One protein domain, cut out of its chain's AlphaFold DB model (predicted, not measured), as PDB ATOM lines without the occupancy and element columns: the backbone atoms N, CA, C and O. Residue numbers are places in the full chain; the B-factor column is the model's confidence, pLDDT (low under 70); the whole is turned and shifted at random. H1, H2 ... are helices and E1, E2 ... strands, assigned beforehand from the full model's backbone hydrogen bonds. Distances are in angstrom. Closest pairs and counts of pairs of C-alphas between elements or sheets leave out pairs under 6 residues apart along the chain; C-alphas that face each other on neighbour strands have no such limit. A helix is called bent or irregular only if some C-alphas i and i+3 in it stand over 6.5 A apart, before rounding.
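Overview. This is residues 3 to 127 of the 127 residues of an uncharacterized protein of Ancylomarina euxinus (UniProt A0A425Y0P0). A strongly twisted sheet of four strands, E3 to E6, lies between two helices, with H1 covering one face and H2 the other. A small hairpin, E1 and E2, lies far from the middle, and H3 sits near the edge strand E6 after a long link. The printed part has 125 residues with three named helices and six named strands, in the order E1 E2 H1 E3 E4 E5 H2 E6 H3. The mixed sheet runs E3, E4, E5, E6, and the class is mixed, helices and strands. The whole is only just compact, close to loose, with a radius of gyration of the C-alphas of 16.1 A and spans of 50 by 35 by 26 A.

Arrangement. E1, residues 3 to 5, and E2, residues 8 to 11, form an antiparallel hairpin, with N 3 and O 10 at 2.8 A. H1, residues 14 to 30, is apart from E1. E3, residues 35 to 42, E4, residues 45 to 55, and E5, residues 58 to 68, form a meander, each strand the antiparallel neighbour of the one before. N 37 and O 50 are 2.9 A apart, and N 51 and O 62 are 2.9 A apart. E3 bends by 72 degrees at residue 39 and E4 by 68 degrees at residue 48. H1 is on the sheet at a height of 8.6 A, along the strands, at 9 degrees to E4 on the local plane; its closest C-alphas to E5 are those of Glu 14 and Asn 68, 6.4 A. H2, residues 78 to 88, is on the opposite face at a height of 7.4 A, over E5; the closest C-alphas are those of Glu 65 and Leu 82, 6.6 A. E6, residues 93 to 99, is parallel to E5, with N 97 and O 65 at 2.8 A; E5, H2 and E6 form a strand-helix-strand unit, two parallel neighbour strands with a helix between, its crossover right-handed. H3, residues 115 to 122, only grazes the sheet and is close but not clearly touching H2, the C-alphas of Cys 79 and Leu 122 being 7.9 A apart. In H2 and H3 every O i to N i+4 pair is within hydrogen-bond range, in H1 11 of 13.

Along the chain. E1 begins at C-alpha 3, (27.867, -91.663, 133.862). H1 is 23.1 A long, with a kink of 37 degrees near residue 24; it is only just irregular, C-alphas 24 and 27 being 6.9 A apart. E3 is 18.2 A long, E4 28.7 A, E5 33.2 A, H2 15.4 A and E6 19.8 A. H3 ends at C-alpha 122, (54.088, -95.691, 139.979).

Size, cuts and confidence. The two C-alphas farthest apart, those of Asn 6 and Asn 56, are 53.0 A apart. The printed part has no cut, and the link from E6 to H3, residues 100 to 114, is long. The mean pLDDT of the printed part is 83.6; residues 39 to 45, 76 to 81, 89 to 92 and 124 to 127 are under 70.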
ATOM      1  N   THR A   3      28.902 -91.681 134.897       86.69
ATOM      2  CA  THR A   3      27.867 -91.663 133.862       86.69
ATOM      3  C   THR A   3      26.871 -92.779 134.140       86.69
ATOM      4  O   THR A   3      27.235 -93.799 134.722       86.69
ATOM      5  N   ILE A   4      25.627 -92.594 133.711       84.50
ATOM      6  CA  ILE A   4      24.623 -93.655 133.737       84.50
ATOM      7  C   ILE A   4      24.628 -94.310 132.362       84.50
ATOM      8  O   ILE A   4      24.408 -93.634 131.358       84.50
ATOM      9  N   ASP A   5      24.883 -95.611 132.322       80.50
ATOM     10  CA  ASP A   5      24.746 -96.431 131.121       80.50
ATOM     11  C   ASP A   5      23.851 -97.625 131.449       80.50
ATOM     12  O   ASP A   5      24.117 -98.368 132.394       80.50
ATOM     13  N   ASN A   6      22.742 -97.766 130.721       79.38
ATOM     14  CA  ASN A   6      21.733 -98.810 130.939       79.38
ATOM     15  C   ASN A   6      21.318 -98.993 132.417       79.38
ATOM     16  O   ASN A   6      21.131-100.110 132.893       79.38
ATOM     17  N   GLY A   7      21.194 -97.887 133.161       79.56
ATOM     18  CA  GLY A   7      20.787 -97.885 134.572       79.56
ATOM     19  C   GLY A   7      21.901 -98.185 135.582       79.56
ATOM     20  O   GLY A   7      21.629 -98.196 136.778       79.56
ATOM     21  N   SER A   8      23.143 -98.390 135.132       79.56
ATOM     22  CA  SER A   8      24.308 -98.613 135.997       79.56
ATOM     23  C   SER A   8      25.215 -97.383 136.048       79.56
ATOM     24  O   SER A   8      25.456 -96.740 135.024       79.56
ATOM     25  N   ASN A   9      25.757 -97.075 137.231       84.69
ATOM     26  CA  ASN A   9      26.779 -96.042 137.397       84.69
ATOM     27  C   ASN A   9      28.130 -96.573 136.914       84.69
ATOM     28  O   ASN A   9      28.720 -97.462 137.524       84.69
ATOM     29  N   LEU A  10      28.642 -96.002 135.829       89.06
ATOM     30  CA  LEU A  10      29.967 -96.308 135.306       89.06
ATOM     31  C   LEU A  10      30.892 -95.099 135.449       89.06
ATOM     32  O   LEU A  10      30.442 -93.954 135.338       89.06
ATOM     33  N   PRO A  11      32.196 -95.309 135.682       92.00
ATOM     34  CA  PRO A  11      33.156 -94.228 135.578       92.00
ATOM     35  C   PRO A  11      33.099 -93.595 134.194       92.00
ATOM     36  O   PRO A  11      32.946 -94.282 133.182       92.00
ATOM     37  N   ILE A  12      33.252 -92.278 134.146       92.25
ATOM     38  CA  ILE A  12      33.359 -91.587 132.865       92.25
ATOM     39  C   ILE A  12      34.635 -92.005 132.114       92.25
ATOM     40  O   ILE A  12      35.636 -92.416 132.709       92.25
ATOM     41  N   SER A  13      34.607 -91.865 130.789       90.62
ATOM     42  CA  SER A  13      35.798 -92.070 129.960       90.62
ATOM     43  C   SER A  13      36.896 -91.044 130.277       90.62
ATOM     44  O   SER A  13      36.596 -89.930 130.715       90.62
ATOM     45  N   GLU A  14      38.155 -91.390 129.992       89.62
ATOM     46  CA  GLU A  14      39.298 -90.469 130.115       89.62
ATOM     47  C   GLU A  14      39.055 -89.182 129.307       89.62
ATOM     48  O   GLU A  14      39.207 -88.090 129.841       89.62
ATOM     49  N   VAL A  15      38.539 -89.285 128.077       89.75
ATOM     50  CA  VAL A  15      38.210 -88.127 127.219       89.75
ATOM     51  C   VAL A  15      37.151 -87.220 127.858       89.75
ATOM     52  O   VAL A  15      37.267 -85.992 127.834       89.75
ATOM     53  N   SER A  16      36.108 -87.806 128.451       92.38
ATOM     54  CA  SER A  16      35.084 -87.045 129.177       92.38
ATOM     55  C   SER A  16      35.675 -86.364 130.411       92.38
ATOM     56  O   SER A  16      35.371 -85.201 130.670       92.38
ATOM     57  N   ALA A  17      36.537 -87.065 131.151       93.12
ATOM     58  CA  ALA A  17      37.197 -86.523 132.333       93.12
ATOM     59  C   ALA A  17      38.111 -85.354 131.967       93.12
ATOM     60  O   ALA A  17      38.040 -84.317 132.621       93.12
ATOM     61  N   GLN A  18      38.884 -85.477 130.885       92.19
ATOM     62  CA  GLN A  18      39.733 -84.401 130.380       92.19
ATOM     63  C   GLN A  18      38.928 -83.130 130.109       92.19
ATOM     64  O   GLN A  18      39.308 -82.062 130.571       92.19
ATOM     65  N   ARG A  19      37.787 -83.241 129.414       92.06
ATOM     66  CA  ARG A  19      36.905 -82.095 129.117       92.06
ATOM     67  C   ARG A  19      36.361 -81.431 130.378       92.06
ATOM     68  O   ARG A  19      36.299 -80.211 130.450       92.06
ATOM     69  N   ILE A  20      35.942 -82.227 131.362       93.69
ATOM     70  CA  ILE A  20      35.408 -81.685 132.617       93.69
ATOM     71  C   ILE A  20      36.515 -80.978 133.397       93.69
ATOM     72  O   ILE A  20      36.309 -79.859 133.854       93.69
ATOM     73  N   ILE A  21      37.686 -81.609 133.514       93.69
ATOM     74  CA  ILE A  21      38.853 -81.026 134.181       93.69
ATOM     75  C   ILE A  21      39.219 -79.702 133.508       93.69
ATOM     76  O   ILE A  21      39.281 -78.694 134.200       93.69
ATOM     77  N   ASP A  22      39.365 -79.685 132.183       93.75
ATOM     78  CA  ASP A  22      39.661 -78.489 131.383       93.75
ATOM     79  C   ASP A  22      38.689 -77.341 131.664       93.75
ATOM     80  O   ASP A  22      39.102 -76.252 132.050       93.75
ATOM     81  N   ASN A  23      37.385 -77.608 131.575       93.94
ATOM     82  CA  ASN A  23      36.353 -76.599 131.815       93.94
ATOM     83  C   ASN A  23      36.399 -76.027 133.241       93.94
ATOM     84  O   ASN A  23      36.059 -74.863 133.445       93.94
ATOM     85  N   LEU A  24      36.797 -76.834 134.228       94.56
ATOM     86  CA  LEU A  24      36.916 -76.397 135.619       94.56
ATOM     87  C   LEU A  24      38.189 -75.579 135.863       94.56
ATOM     88  O   LEU A  24      38.156 -74.610 136.621       94.56
ATOM     89  N   ILE A  25      39.310 -75.967 135.254       94.38
ATOM     90  CA  ILE A  25      40.618 -75.371 135.553       94.38
ATOM     91  C   ILE A  25      40.972 -74.197 134.643       94.38
ATOM     92  O   ILE A  25      41.687 -73.302 135.089       94.38
ATOM     93  N   SER A  26      40.485 -74.173 133.402       94.50
ATOM     94  CA  SER A  26      40.874 -73.172 132.403       94.50
ATOM     95  C   SER A  26      40.548 -71.739 132.829       94.50
ATOM     96  O   SER A  26      41.464 -70.919 132.803       94.50
ATOM     97  N   PRO A  27      39.359 -71.421 133.386       95.62
ATOM     98  CA  PRO A  27      39.094 -70.076 133.901       95.62
ATOM     99  C   PRO A  27      40.060 -69.665 135.023       95.62
ATOM    100  O   PRO A  27      40.517 -68.524 135.090       95.62
ATOM    101  N   LEU A  28      40.410 -70.603 135.913       95.81
ATOM    102  CA  LEU A  28      41.348 -70.355 137.011       95.81
ATOM    103  C   LEU A  28      42.775 -70.134 136.496       95.81
ATOM    104  O   LEU A  28      43.485 -69.262 136.997       95.81
ATOM    105  N   ALA A  29      43.188 -70.917 135.502       94.62
ATOM    106  CA  ALA A  29      44.495 -70.824 134.873       94.62
ATOM    107  C   ALA A  29      44.652 -69.519 134.083       94.62
ATOM    108  O   ALA A  29      45.647 -68.815 134.265       94.62
ATOM    109  N   GLU A  30      43.639 -69.139 133.304       94.19
ATOM    110  CA  GLU A  30      43.599 -67.885 132.549       94.19
ATOM    111  C   GLU A  30      43.717 -66.665 133.468       94.19
ATOM    112  O   GLU A  30      44.549 -65.790 133.224       94.19
ATOM    113  N   MET A  31      42.995 -66.644 134.596       95.38
ATOM    114  CA  MET A  31      43.128 -65.587 135.614       95.38
ATOM    115  C   MET A  31      44.546 -65.471 136.198       95.38
ATOM    116  O   MET A  31      44.901 -64.442 136.777       95.38
ATOM    117  N   LYS A  32      45.365 -66.522 136.085       94.75
ATOM    118  CA  LYS A  32      46.773 -66.543 136.510       94.75
ATOM    119  C   LYS A  32      47.755 -66.365 135.347       94.75
ATOM    120  O   LYS A  32      48.962 -66.388 135.579       94.75
ATOM    121  N   GLY A  33      47.265 -66.164 134.123       94.56
ATOM    122  CA  GLY A  33      48.079 -66.057 132.912       94.56
ATOM    123  C   GLY A  33      48.723 -67.380 132.482       94.56
ATOM    124  O   GLY A  33      49.740 -67.368 131.789       94.56
ATOM    125  N   ILE A  34      48.180 -68.513 132.932       95.25
ATOM    126  CA  ILE A  34      48.634 -69.856 132.571       95.25
ATOM    127  C   ILE A  34      47.826 -70.312 131.357       95.25
ATOM    128  O   ILE A  34      46.603 -70.390 131.415       95.25
ATOM    129  N   ASN A  35      48.515 -70.645 130.269       92.12
ATOM    130  CA  ASN A  35      47.889 -71.201 129.074       92.12
ATOM    131  C   ASN A  35      47.779 -72.718 129.208       92.12
ATOM    132  O   ASN A  35      48.764 -73.373 129.553       92.12
ATOM    133  N   ILE A  36      46.615 -73.268 128.875       92.25
ATOM    134  CA  ILE A  36      46.368 -74.711 128.827       92.25
ATOM    135  C   ILE A  36      46.108 -75.102 127.374       92.25
ATOM    136  O   ILE A  36      45.389 -74.418 126.653       92.25
ATOM    137  N   SER A  37      46.707 -76.204 126.932       87.75
ATOM    138  CA  SER A  37      46.375 -76.833 125.652       87.75
ATOM    139  C   SER A  37      46.153 -78.325 125.845       87.75
ATOM    140  O   SER A  37      46.947 -78.976 126.524       87.75
ATOM    141  N   ARG A  38      45.081 -78.849 125.248       84.12
ATOM    142  CA  ARG A  38      44.759 -80.279 125.227       84.12
ATOM    143  C   ARG A  38      45.258 -80.942 123.950       84.12
ATOM    144  O   ARG A  38      45.404 -80.270 122.932       84.12
ATOM    145  N   GLU A  39      45.484 -82.252 124.014       68.94
ATOM    146  CA  GLU A  39      45.728 -83.117 122.848       68.94
ATOM    147  C   GLU A  39      46.905 -82.639 121.969       68.94
ATOM    148  O   GLU A  39      46.856 -82.630 120.738       68.94
ATOM    149  N   ARG A  40      48.010 -82.231 122.607       64.50
ATOM    150  CA  ARG A  40      49.241 -81.854 121.896       64.50
ATOM    151  C   ARG A  40      49.852 -83.097 121.245       64.50
ATOM    152  O   ARG A  40      50.532 -83.883 121.909       64.50
ATOM    153  N   VAL A  41      49.638 -83.244 119.940       60.09
ATOM    154  CA  VAL A  41      50.275 -84.285 119.122       60.09
ATOM    155  C   VAL A  41      51.791 -84.068 119.101       60.09
ATOM    156  O   VAL A  41      52.268 -82.969 118.810       60.09
ATOM    157  N   SER A  42      52.550 -85.117 119.408       60.44
ATOM    158  CA  SER A  42      53.991 -85.219 119.171       60.44
ATOM    159  C   SER A  42      54.303 -86.427 118.290       60.44
ATOM    160  O   SER A  42      53.417 -87.205 117.936       60.44
ATOM    161  N   ALA A  43      55.585 -86.609 117.973       51.53
ATOM    162  CA  ALA A  43      56.072 -87.763 117.228       51.53
ATOM    163  C   ALA A  43      55.723 -89.120 117.884       51.53
ATOM    164  O   ALA A  43      55.565 -90.100 117.161       51.53
ATOM    165  N   ASN A  44      55.539 -89.171 119.214       56.66
ATOM    166  CA  ASN A  44      55.339 -90.412 119.982       56.66
ATOM    167  C   ASN A  44      53.943 -90.532 120.642       56.66
ATOM    168  O   ASN A  44      53.730 -91.385 121.509       56.66
ATOM    169  N   GLY A  45      52.972 -89.692 120.264       64.69
ATOM    170  CA  GLY A  45      51.586 -89.781 120.749       64.69
ATOM    171  C   GLY A  45      50.928 -88.428 121.000       64.69
ATOM    172  O   GLY A  45      51.314 -87.431 120.394       64.69
ATOM    173  N   SER A  46      49.920 -88.394 121.871       72.69
ATOM    174  CA  SER A  46      49.232 -87.172 122.304       72.69
ATOM    175  C   SER A  46      49.336 -87.019 123.814       72.69
ATOM    176  O   SER A  46      49.099 -87.985 124.529       72.69
ATOM    177  N   LEU A  47      49.640 -85.809 124.278       79.50
ATOM    178  CA  LEU A  47      49.607 -85.449 125.693       79.50
ATOM    179  C   LEU A  47      48.227 -84.889 126.056       79.50
ATOM    180  O   LEU A  47      47.703 -84.048 125.315       79.50
ATOM    181  N   ASP A  48      47.677 -85.300 127.198       88.38
ATOM    182  CA  ASP A  48      46.327 -84.890 127.605       88.38
ATOM    183  C   ASP A  48      46.237 -83.400 127.935       88.38
ATOM    184  O   ASP A  48      45.339 -82.716 127.436       88.38
ATOM    185  N   PHE A  49      47.192 -82.874 128.710       89.75
ATOM    186  CA  PHE A  49      47.305 -81.437 128.953       89.75
ATOM    187  C   PHE A  49      48.743 -80.944 128.916       89.75
ATOM    188  O   PHE A  49      49.673 -81.564 129.427       89.75
ATOM    189  N   PHE A  50      48.902 -79.738 128.396       89.62
ATOM    190  CA  PHE A  50      50.138 -78.983 128.441       89.62
ATOM    191  C   PHE A  50      49.868 -77.598 129.011       89.62
ATOM    192  O   PHE A  50      49.147 -76.802 128.405       89.62
ATOM    193  N   PHE A  51      50.474 -77.321 130.161       91.56
ATOM    194  CA  PHE A  51      50.409 -76.030 130.832       91.56
ATOM    195  C   PHE A  51      51.649 -75.224 130.490       91.56
ATOM    196  O   PHE A  51      52.765 -75.746 130.530       91.56
ATOM    197  N   HIS A  52      51.466 -73.941 130.198       91.19
ATOM    198  CA  HIS A  52      52.557 -73.030 129.896       91.19
ATOM    199  C   HIS A  52      52.352 -71.670 130.553       91.19
ATOM    200  O   HIS A  52      51.341 -70.999 130.352       91.19
ATOM    201  N   TYR A  53      53.364 -71.241 131.293       92.75
ATOM    202  CA  TYR A  53      53.396 -69.968 131.990       92.75
ATOM    203  C   TYR A  53      54.748 -69.289 131.781       92.75
ATOM    204  O   TYR A  53      55.788 -69.943 131.823       92.75
ATOM    205  N   THR A  54      54.751 -67.971 131.591       91.94
ATOM    206  CA  THR A  54      55.988 -67.194 131.451       91.94
ATOM    207  C   THR A  54      56.077 -66.165 132.563       91.94
ATOM    208  O   THR A  54      55.166 -65.363 132.749       91.94
ATOM    209  N   LYS A  55      57.206 -66.145 133.275       91.88
ATOM    210  CA  LYS A  55      57.486 -65.156 134.322       91.88
ATOM    211  C   LYS A  55      58.936 -64.709 134.250       91.88
ATOM    212  O   LYS A  55      59.840 -65.537 134.240       91.88
ATOM    213  N   ASN A  56      59.160 -63.395 134.215       93.50
ATOM    214  CA  ASN A  56      60.494 -62.781 134.154       93.50
ATOM    215  C   ASN A  56      61.363 -63.339 133.006       93.50
ATOM    216  O   ASN A  56      62.530 -63.668 133.207       93.50
ATOM    217  N   GLY A  57      60.767 -63.530 131.823       89.56
ATOM    218  CA  GLY A  57      61.449 -64.099 130.653       89.56
ATOM    219  C   GLY A  57      61.754 -65.600 130.739       89.56
ATOM    220  O   GLY A  57      62.320 -66.154 129.801       89.56
ATOM    221  N   LYS A  58      61.371 -66.281 131.828       89.94
ATOM    222  CA  LYS A  58      61.501 -67.735 131.979       89.94
ATOM    223  C   LYS A  58      60.188 -68.423 131.629       89.94
ATOM    224  O   LYS A  58      59.131 -68.013 132.108       89.94
ATOM    225  N   SER A  59      60.282 -69.472 130.817       88.44
ATOM    226  CA  SER A  59      59.165 -70.342 130.450       88.44
ATOM    227  C   SER A  59      59.080 -71.512 131.431       88.44
ATOM    228  O   SER A  59      60.076 -72.187 131.692       88.44
ATOM    229  N   PHE A  60      57.886 -71.730 131.968       88.38
ATOM    230  CA  PHE A  60      57.519 -72.833 132.844       88.38
ATOM    231  C   PHE A  60      56.484 -73.668 132.113       88.38
ATOM    232  O   PHE A  60      55.451 -73.152 131.684       88.38
ATOM    233  N   LYS A  61      56.777 -74.949 131.940       87.38
ATOM    234  CA  LYS A  61      55.960 -75.862 131.155       87.38
ATOM    235  C   LYS A  61      55.763 -77.139 131.952       87.38
ATOM    236  O   LYS A  61      56.741 -77.681 132.464       87.38
ATOM    237  N   VAL A  62      54.523 -77.600 132.037       88.75
ATOM    238  CA  VAL A  62      54.164 -78.829 132.748       88.75
ATOM    239  C   VAL A  62      53.356 -79.707 131.809       88.75
ATOM    240  O   VAL A  62      52.335 -79.277 131.268       88.75
ATOM    241  N   CYS A  63      53.833 -80.933 131.615       86.94
ATOM    242  CA  CYS A  63      53.119 -81.954 130.862       86.94
ATOM    243  C   CYS A  63      52.236 -82.762 131.814       86.94
ATOM    244  O   CYS A  63      52.718 -83.180 132.862       86.94
ATOM    245  N   VAL A  64      50.973 -82.999 131.474       88.38
ATOM    246  CA  VAL A  64      50.074 -83.818 132.293       88.38
ATOM    247  C   VAL A  64      49.467 -84.922 131.453       88.38
ATOM    248  O   VAL A  64      48.946 -84.670 130.369       88.38
ATOM    249  N   GLU A  65      49.527 -86.127 131.997       88.31
ATOM    250  CA  GLU A  65      48.957 -87.337 131.422       88.31
ATOM    251  C   GLU A  65      47.913 -87.885 132.400       88.31
ATOM    252  O   GLU A  65      48.193 -88.011 133.593       88.31
ATOM    253  N   LEU A  66      46.713 -88.175 131.910       89.62
ATOM    254  CA  LEU A  66      45.556 -88.597 132.687       89.62
ATOM    255  C   LEU A  66      45.251 -90.068 132.417       89.62
ATOM    256  O   LEU A  66      45.142 -90.495 131.269       89.62
ATOM    257  N   LYS A  67      45.015 -90.852 133.471       89.38
ATOM    258  CA  LYS A  67      44.621 -92.250 133.297       89.38
ATOM    259  C   LYS A  67      43.564 -92.727 134.264       89.38
ATOM    260  O   LYS A  67      43.619 -92.451 135.457       89.38
ATOM    261  N   ASN A  68      42.634 -93.528 133.762       91.69
ATOM    262  CA  ASN A  68      41.755 -94.316 134.606       91.69
ATOM    263  C   ASN A  68      42.564 -95.420 135.297       91.69
ATOM    264  O   ASN A  68      43.190 -96.245 134.633       91.69
ATOM    265  N   ALA A  69      42.472 -95.512 136.625       91.12
ATOM    266  CA  ALA A  69      43.223 -96.502 137.406       91.12
ATOM    267  C   ALA A  69      42.868 -97.959 137.047       91.12
ATOM    268  O   ALA A  69      43.643 -98.884 137.269       91.12
ATOM    269  N   HIS A  70      41.683 -98.180 136.468       90.69
ATOM    270  CA  HIS A  70      41.232 -99.483 135.976       90.69
ATOM    271  C   HIS A  70      41.673 -99.796 134.536       90.69
ATOM    272  O   HIS A  70      41.252-100.813 133.980       90.69
ATOM    273  N   HIS A  71      42.488 -98.943 133.913       88.19
ATOM    274  CA  HIS A  71      43.031 -99.197 132.588       88.19
ATOM    275  C   HIS A  71      44.041-100.352 132.630       88.19
ATOM    276  O   HIS A  71      44.917-100.402 133.490       88.19
ATOM    277  N   ALA A  72      43.969-101.266 131.658       80.56
ATOM    278  CA  ALA A  72      44.752-102.511 131.654       80.56
ATOM    279  C   ALA A  72      46.281-102.319 131.665       80.56
ATOM    280  O   ALA A  72      47.013-103.249 131.982       80.56
ATOM    281  N   LYS A  73      46.754-101.129 131.284       75.00
ATOM    282  CA  LYS A  73      48.178-100.769 131.177       75.00
ATOM    283  C   LYS A  73      48.592 -99.619 132.099       75.00
ATOM    284  O   LYS A  73      49.584 -98.954 131.806       75.00
ATOM    285  N   VAL A  74      47.821 -99.351 133.157       77.06
ATOM    286  CA  VAL A  74      48.095 -98.249 134.100       77.06
ATOM    287  C   VAL A  74      49.533 -98.295 134.647       77.06
ATOM    288  O   VAL A  74      50.180 -97.268 134.785       77.06
ATOM    289  N   ASP A  75      50.091 -99.491 134.822       71.69
ATOM    290  CA  ASP A  75      51.428 -99.757 135.360       71.69
ATOM    291  C   ASP A  75      52.537 -99.948 134.307       71.69
ATOM    292  O   ASP A  75      53.712-100.024 134.666       71.69
ATOM    293  N   GLN A  76      52.202-100.055 133.015       65.38
ATOM    294  CA  GLN A  76      53.145-100.539 131.991       65.38
ATOM    295  C   GLN A  76      53.612 -99.499 130.964       65.38
ATOM    296  O   GLN A  76      54.631 -99.728 130.310       65.38
ATOM    297  N   GLY A  77      52.902 -98.382 130.773       54.84
ATOM    298  CA  GLY A  77      53.088 -97.572 129.557       54.84
ATOM    299  C   GLY A  77      53.155 -96.063 129.738       54.84
ATOM    300  O   GLY A  77      54.024 -95.423 129.149       54.84
ATOM    301  N   ASN A  78      52.275 -95.471 130.540       59.75
ATOM    302  CA  ASN A  78      52.041 -94.031 130.410       59.75
ATOM    303  C   ASN A  78      53.120 -93.161 131.073       59.75
ATOM    304  O   ASN A  78      53.440 -92.095 130.552       59.75
ATOM    305  N   CYS A  79      53.790 -93.640 132.127       64.94
ATOM    306  CA  CYS A  79      54.948 -92.926 132.678       64.94
ATOM    307  C   CYS A  79      56.111 -92.837 131.676       64.94
ATOM    308  O   CYS A  79      56.857 -91.859 131.707       64.94
ATOM    309  N   LYS A  80      56.270 -93.817 130.768       69.81
ATOM    310  CA  LYS A  80      57.305 -93.759 129.720       69.81
ATOM    311  C   LYS A  80      56.996 -92.657 128.712       69.81
ATOM    312  O   LYS A  80      57.870 -91.841 128.450       69.81
ATOM    313  N   GLN A  81      55.751 -92.584 128.244       68.19
ATOM    314  CA  GLN A  81      55.312 -91.538 127.321       68.19
ATOM    315  C   GLN A  81      55.471 -90.141 127.935       68.19
ATOM    316  O   GLN A  81      56.085 -89.270 127.325       68.19
ATOM    317  N   LEU A  82      55.022 -89.942 129.180       77.88
ATOM    318  CA  LEU A  82      55.206 -88.670 129.885       77.88
ATOM    319  C   LEU A  82      56.698 -88.316 130.044       77.88
ATOM    320  O   LEU A  82      57.091 -87.172 129.830       77.88
ATOM    321  N   THR A  83      57.543 -89.302 130.363       77.94
ATOM    322  CA  THR A  83      58.999 -89.108 130.485       77.94
ATOM    323  C   THR A  83      59.645 -88.716 129.154       77.94
ATOM    324  O   THR A  83      60.509 -87.840 129.135       77.94
ATOM    325  N   GLU A  84      59.252 -89.348 128.046       77.00
ATOM    326  CA  GLU A  84      59.717 -88.992 126.700       77.00
ATOM    327  C   GLU A  84      59.329 -87.554 126.352       77.00
ATOM    328  O   GLU A  84      60.193 -86.760 125.989       77.00
ATOM    329  N   TYR A  85      58.081 -87.162 126.607       72.56
ATOM    330  CA  TYR A  85      57.639 -85.783 126.410       72.56
ATOM    331  C   TYR A  85      58.438 -84.772 127.233       72.56
ATOM    332  O   TYR A  85      58.807 -83.717 126.713       72.56
ATOM    333  N   ILE A  86      58.700 -85.053 128.513       77.12
ATOM    334  CA  ILE A  86      59.497 -84.164 129.374       77.12
ATOM    335  C   ILE A  86      60.897 -83.967 128.773       77.12
ATOM    336  O   ILE A  86      61.362 -82.829 128.691       77.12
ATOM    337  N   LYS A  87      61.529 -85.047 128.289       77.25
ATOM    338  CA  LYS A  87      62.842 -84.994 127.624       77.25
ATOM    339  C   LYS A  87      62.798 -84.174 126.332       77.25
ATOM    340  O   LYS A  87      63.609 -83.264 126.173       77.25
ATOM    341  N   ASP A  88      61.835 -84.447 125.456       71.69
ATOM    342  CA  ASP A  88      61.746 -83.834 124.123       71.69
ATOM    343  C   ASP A  88      61.368 -82.349 124.173       71.69
ATOM    344  O   ASP A  88      61.792 -81.547 123.342       71.69
ATOM    345  N   SER A  89      60.582 -81.948 125.171       66.50
ATOM    346  CA  SER A  89      60.124 -80.564 125.328       66.50
ATOM    347  C   SER A  89      61.150 -79.634 125.990       66.50
ATOM    348  O   SER A  89      60.887 -78.431 126.116       66.50
ATOM    349  N   GLY A  90      62.311 -80.169 126.398       66.62
ATOM    350  CA  GLY A  90      63.332 -79.450 127.168       66.62
ATOM    351  C   GLY A  90      62.861 -79.075 128.578       66.62
ATOM    352  O   GLY A  90      63.404 -78.152 129.190       66.62
ATOM    353  N   ASN A  91      61.822 -79.754 129.069       63.84
ATOM    354  CA  ASN A  91      61.162 -79.465 130.332       63.84
ATOM    355  C   ASN A  91      61.725 -80.325 131.463       63.84
ATOM    356  O   ASN A  91      62.487 -81.265 131.248       63.84
ATOM    357  N   LYS A  92      61.346 -79.991 132.701       64.81
ATOM    358  CA  LYS A  92      61.759 -80.739 133.899       64.81
ATOM    359  C   LYS A  92      60.600 -81.355 134.672       64.81
ATOM    360  O   LYS A  92      60.848 -82.147 135.573       64.81
ATOM    361  N   GLU A  93      59.361 -80.992 134.347       81.38
ATOM    362  CA  GLU A  93      58.210 -81.287 135.197       81.38
ATOM    363  C   GLU A  93      57.070 -81.911 134.399       81.38
ATOM    364  O   GLU A  93      56.710 -81.456 133.309       81.38
ATOM    365  N   GLY A  94      56.485 -82.952 134.980       85.19
ATOM    366  CA  GLY A  94      55.239 -83.520 134.509       85.19
ATOM    367  C   GLY A  94      54.436 -84.109 135.655       85.19
ATOM    368  O   GLY A  94      54.972 -84.417 136.719       85.19
ATOM    369  N   ILE A  95      53.136 -84.228 135.427       87.69
ATOM    370  CA  ILE A  95      52.162 -84.743 136.378       87.69
ATOM    371  C   ILE A  95      51.505 -85.959 135.737       87.69
ATOM    372  O   ILE A  95      50.977 -85.885 134.631       87.69
ATOM    373  N   TYR A  96      51.529 -87.081 136.441       87.25
ATOM    374  CA  TYR A  96      50.707 -88.230 136.100       87.25
ATOM    375  C   TYR A  96      49.468 -88.191 136.992       87.25
ATOM    376  O   TYR A  96      49.594 -88.253 138.214       87.25
ATOM    377  N   LEU A  97      48.293 -87.994 136.398       89.25
ATOM    378  CA  LEU A  97      47.034 -87.849 137.115       89.25
ATOM    379  C   LEU A  97      46.209 -89.126 136.978       89.25
ATOM    380  O   LEU A  97      45.786 -89.501 135.886       89.25
ATOM    381  N   GLU A  98      45.934 -89.769 138.105       89.50
ATOM    382  CA  GLU A  98      45.151 -90.997 138.137       89.50
ATOM    383  C   GLU A  98      43.722 -90.758 138.601       89.50
ATOM    384  O   GLU A  98      43.456 -90.108 139.613       89.50
ATOM    385  N   LEU A  99      42.785 -91.340 137.862       91.69
ATOM    386  CA  LEU A  99      41.371 -91.317 138.174       91.69
ATOM    387  C   LEU A  99      40.980 -92.628 138.849       91.69
ATOM    388  O   LEU A  99      40.820 -93.678 138.212       91.69
ATOM    389  N   TRP A 100      40.833 -92.549 140.167       92.56
ATOM    390  CA  TRP A 100      40.433 -93.659 141.015       92.56
ATOM    391  C   TRP A 100      38.923 -93.652 141.247       92.56
ATOM    392  O   TRP A 100      38.363 -92.707 141.798       92.56
ATOM    393  N   TYR A 101      38.266 -94.734 140.834       92.81
ATOM    394  CA  TYR A 101      36.814 -94.902 140.957       92.81
ATOM    395  C   TYR A 101      36.426 -96.100 141.822       92.81
ATOM    396  O   TYR A 101      35.243 -96.427 141.894       92.81
ATOM    397  N   LYS A 102      37.402 -96.785 142.437       92.44
ATOM    398  CA  LYS A 102      37.131 -98.012 143.183       92.44
ATOM    399  C   LYS A 102      36.222 -97.713 144.372       92.44
ATOM    400  O   LYS A 102      36.556 -96.868 145.200       92.44
ATOM    401  N   GLY A 103      35.117 -98.437 144.460       90.50
ATOM    402  CA  GLY A 103      34.126 -98.339 145.526       90.50
ATOM    403  C   GLY A 103      33.164 -99.524 145.482       90.50
ATOM    404  O   GLY A 103      33.395-100.475 144.734       90.50
ATOM    405  N   GLU A 104      32.088 -99.456 146.264       87.62
ATOM    406  CA  GLU A 104      31.080-100.526 146.356       87.62
ATOM    407  C   GLU A 104      30.442-100.835 144.991       87.62
ATOM    408  O   GLU A 104      30.385-101.994 144.586       87.62
ATOM    409  N   ASP A 105      30.082 -99.795 144.231       86.62
ATOM    410  CA  ASP A 105      29.425 -99.922 142.921       86.62
ATOM    411  C   ASP A 105      30.395-100.208 141.759       86.62
ATOM    412  O   ASP A 105      29.980-100.555 140.651       86.62
ATOM    413  N   PHE A 106      31.705-100.059 141.978       90.94
ATOM    414  CA  PHE A 106      32.720-100.269 140.947       90.94
ATOM    415  C   PHE A 106      34.015-100.810 141.566       90.94
ATOM    416  O   PHE A 106      34.874-100.040 141.994       90.94
ATOM    417  N   PRO A 107      34.236-102.134 141.584       90.88
ATOM    418  CA  PRO A 107      35.343-102.736 142.331       90.88
ATOM    419  C   PRO A 107      36.707-102.659 141.616       90.88
ATOM    420  O   PRO A 107      37.653-103.345 142.013       90.88
ATOM    421  N   LYS A 108      36.843-101.858 140.548       92.06
ATOM    422  CA  LYS A 108      38.082-101.760 139.758       92.06
ATOM    423  C   LYS A 108      38.905-100.503 140.117       92.06
ATOM    424  O   LYS A 108      38.312 -99.461 140.385       92.06
ATOM    425  N   PRO A 109      40.251-100.559 140.020       92.25
ATOM    426  CA  PRO A 109      41.055-101.720 139.624       92.25
ATOM    427  C   PRO A 109      41.034-102.844 140.665       92.25
ATOM    428  O   PRO A 109      41.091-102.609 141.868       92.25
ATOM    429  N   VAL A 110      40.973-104.091 140.192       91.38
ATOM    430  CA  VAL A 110      41.020-105.273 141.074       91.38
ATOM    431  C   VAL A 110      42.437-105.495 141.602       91.38
ATOM    432  O   VAL A 110      42.604-105.907 142.741       91.38
ATOM    433  N   LYS A 111      43.444-105.166 140.781       90.19
ATOM    434  CA  LYS A 111      44.865-105.397 141.060       90.19
ATOM    435  C   LYS A 111      45.389-104.654 142.293       90.19
ATOM    436  O   LYS A 111      46.312-105.153 142.914       90.19
ATOM    437  N   TYR A 112      44.811-103.501 142.620       90.19
ATOM    438  CA  TYR A 112      45.257-102.650 143.722       90.19
ATOM    439  C   TYR A 112      44.122-102.491 144.728       90.19
ATOM    440  O   TYR A 112      42.995-102.153 144.353       90.19
ATOM    441  N   ALA A 113      44.384-102.754 146.001       90.50
ATOM    442  CA  ALA A 113      43.422-102.618 147.085       90.50
ATOM    443  C   ALA A 113      43.119-101.147 147.398       90.50
ATOM    444  O   ALA A 113      41.974-100.816 147.704       90.50
ATOM    445  N   SER A 114      44.115-100.268 147.269       91.44
ATOM    446  CA  SER A 114      44.019 -98.845 147.608       91.44
ATOM    447  C   SER A 114      44.762 -97.957 146.608       91.44
ATOM    448  O   SER A 114      45.559 -98.441 145.802       91.44
ATOM    449  N   ILE A 115      44.506 -96.648 146.689       90.44
ATOM    450  CA  ILE A 115      45.243 -95.645 145.913       90.44
ATOM    451  C   ILE A 115      46.725 -95.608 146.327       90.44
ATOM    452  O   ILE A 115      47.587 -95.445 145.471       90.44
ATOM    453  N   ASP A 116      47.027 -95.853 147.608       90.38
ATOM    454  CA  ASP A 116      48.394 -95.849 148.142       90.38
ATOM    455  C   ASP A 116      49.232 -96.989 147.553       90.38
ATOM    456  O   ASP A 116      50.399 -96.803 147.210       90.38
ATOM    457  N   GLU A 117      48.630 -98.170 147.392       90.00
ATOM    458  CA  GLU A 117      49.291 -99.317 146.762       90.00
ATOM    459  C   GLU A 117      49.633 -99.024 145.297       90.00
ATOM    460  O   GLU A 117      50.742 -99.304 144.847       90.00
ATOM    461  N   LEU A 118      48.703 -98.411 144.557       88.12
ATOM    462  CA  LEU A 118      48.955 -97.982 143.185       88.12
ATOM    463  C   LEU A 118      50.071 -96.925 143.132       88.12
ATOM    464  O   LEU A 118      50.998 -97.039 142.326       88.12
ATOM    465  N   GLN A 119      50.045 -95.951 144.043       85.00
ATOM    466  CA  GLN A 119      51.051 -94.896 144.116       85.00
ATOM    467  C   GLN A 119      52.466 -95.445 144.359       85.00
ATOM    468  O   GLN A 119      53.404 -94.994 143.702       85.00
ATOM    469  N   GLN A 120      52.633 -96.445 145.231       85.31
ATOM    470  CA  GLN A 120      53.936 -97.086 145.481       85.31
ATOM    471  C   GLN A 120      54.529 -97.744 144.225       85.31
ATOM    472  O   GLN A 120      55.746 -97.775 144.048       85.31
ATOM    473  N   ILE A 121      53.686 -98.261 143.330       83.56
ATOM    474  CA  ILE A 121      54.134 -98.896 142.084       83.56
ATOM    475  C   ILE A 121      54.546 -97.863 141.031       83.56
ATOM    476  O   ILE A 121      55.435 -98.135 140.213       83.56
ATOM    477  N   LEU A 122      53.907 -96.697 141.024       78.62
ATOM    478  CA  LEU A 122      54.088 -95.691 139.979       78.62
ATOM    479  C   LEU A 122      55.152 -94.660 140.312       78.62
ATOM    480  O   LEU A 122      55.870 -94.220 139.414       78.62
ATOM    481  N   ASP A 123      55.264 -94.277 141.578       74.56
ATOM    482  CA  ASP A 123      56.197 -93.246 141.987       74.56
ATOM    483  C   ASP A 123      57.608 -93.843 142.156       74.56
ATOM    484  O   ASP A 123      57.843 -94.684 143.028       74.56
ATOM    485  N   PRO A 124      58.576 -93.415 141.323       66.00
ATOM    486  CA  PRO A 124      59.929 -93.956 141.340       66.00
ATOM    487  C   PRO A 124      60.685 -93.669 142.641       66.00
ATOM    488  O   PRO A 124      61.723 -94.277 142.862       66.00
ATOM    489  N   ARG A 125      60.198 -92.771 143.508       61.78
ATOM    490  CA  ARG A 125      60.795 -92.508 144.830       61.78
ATOM    491  C   ARG A 125      60.540 -93.626 145.840       61.78
ATOM    492  O   ARG A 125      61.192 -93.644 146.878       61.78
ATOM    493  N   PHE A 126      59.593 -94.520 145.560       48.38
ATOM    494  CA  PHE A 126      59.291 -95.685 146.394       48.38
ATOM    495  C   PHE A 126      59.897 -96.988 145.838       48.38
ATOM    496  O   PHE A 126      59.563 -98.066 146.327       48.38
ATOM    497  N   LYS A 127      60.781 -96.894 144.830       49.81
ATOM    498  CA  LYS A 127      61.530 -98.014 144.238       49.81
ATOM    499  C   LYS A 127      63.018 -97.934 144.542       49.81
ATOM    500  O   LYS A 127      63.541 -96.805 144.650       49.81
TER     501      LYS A 127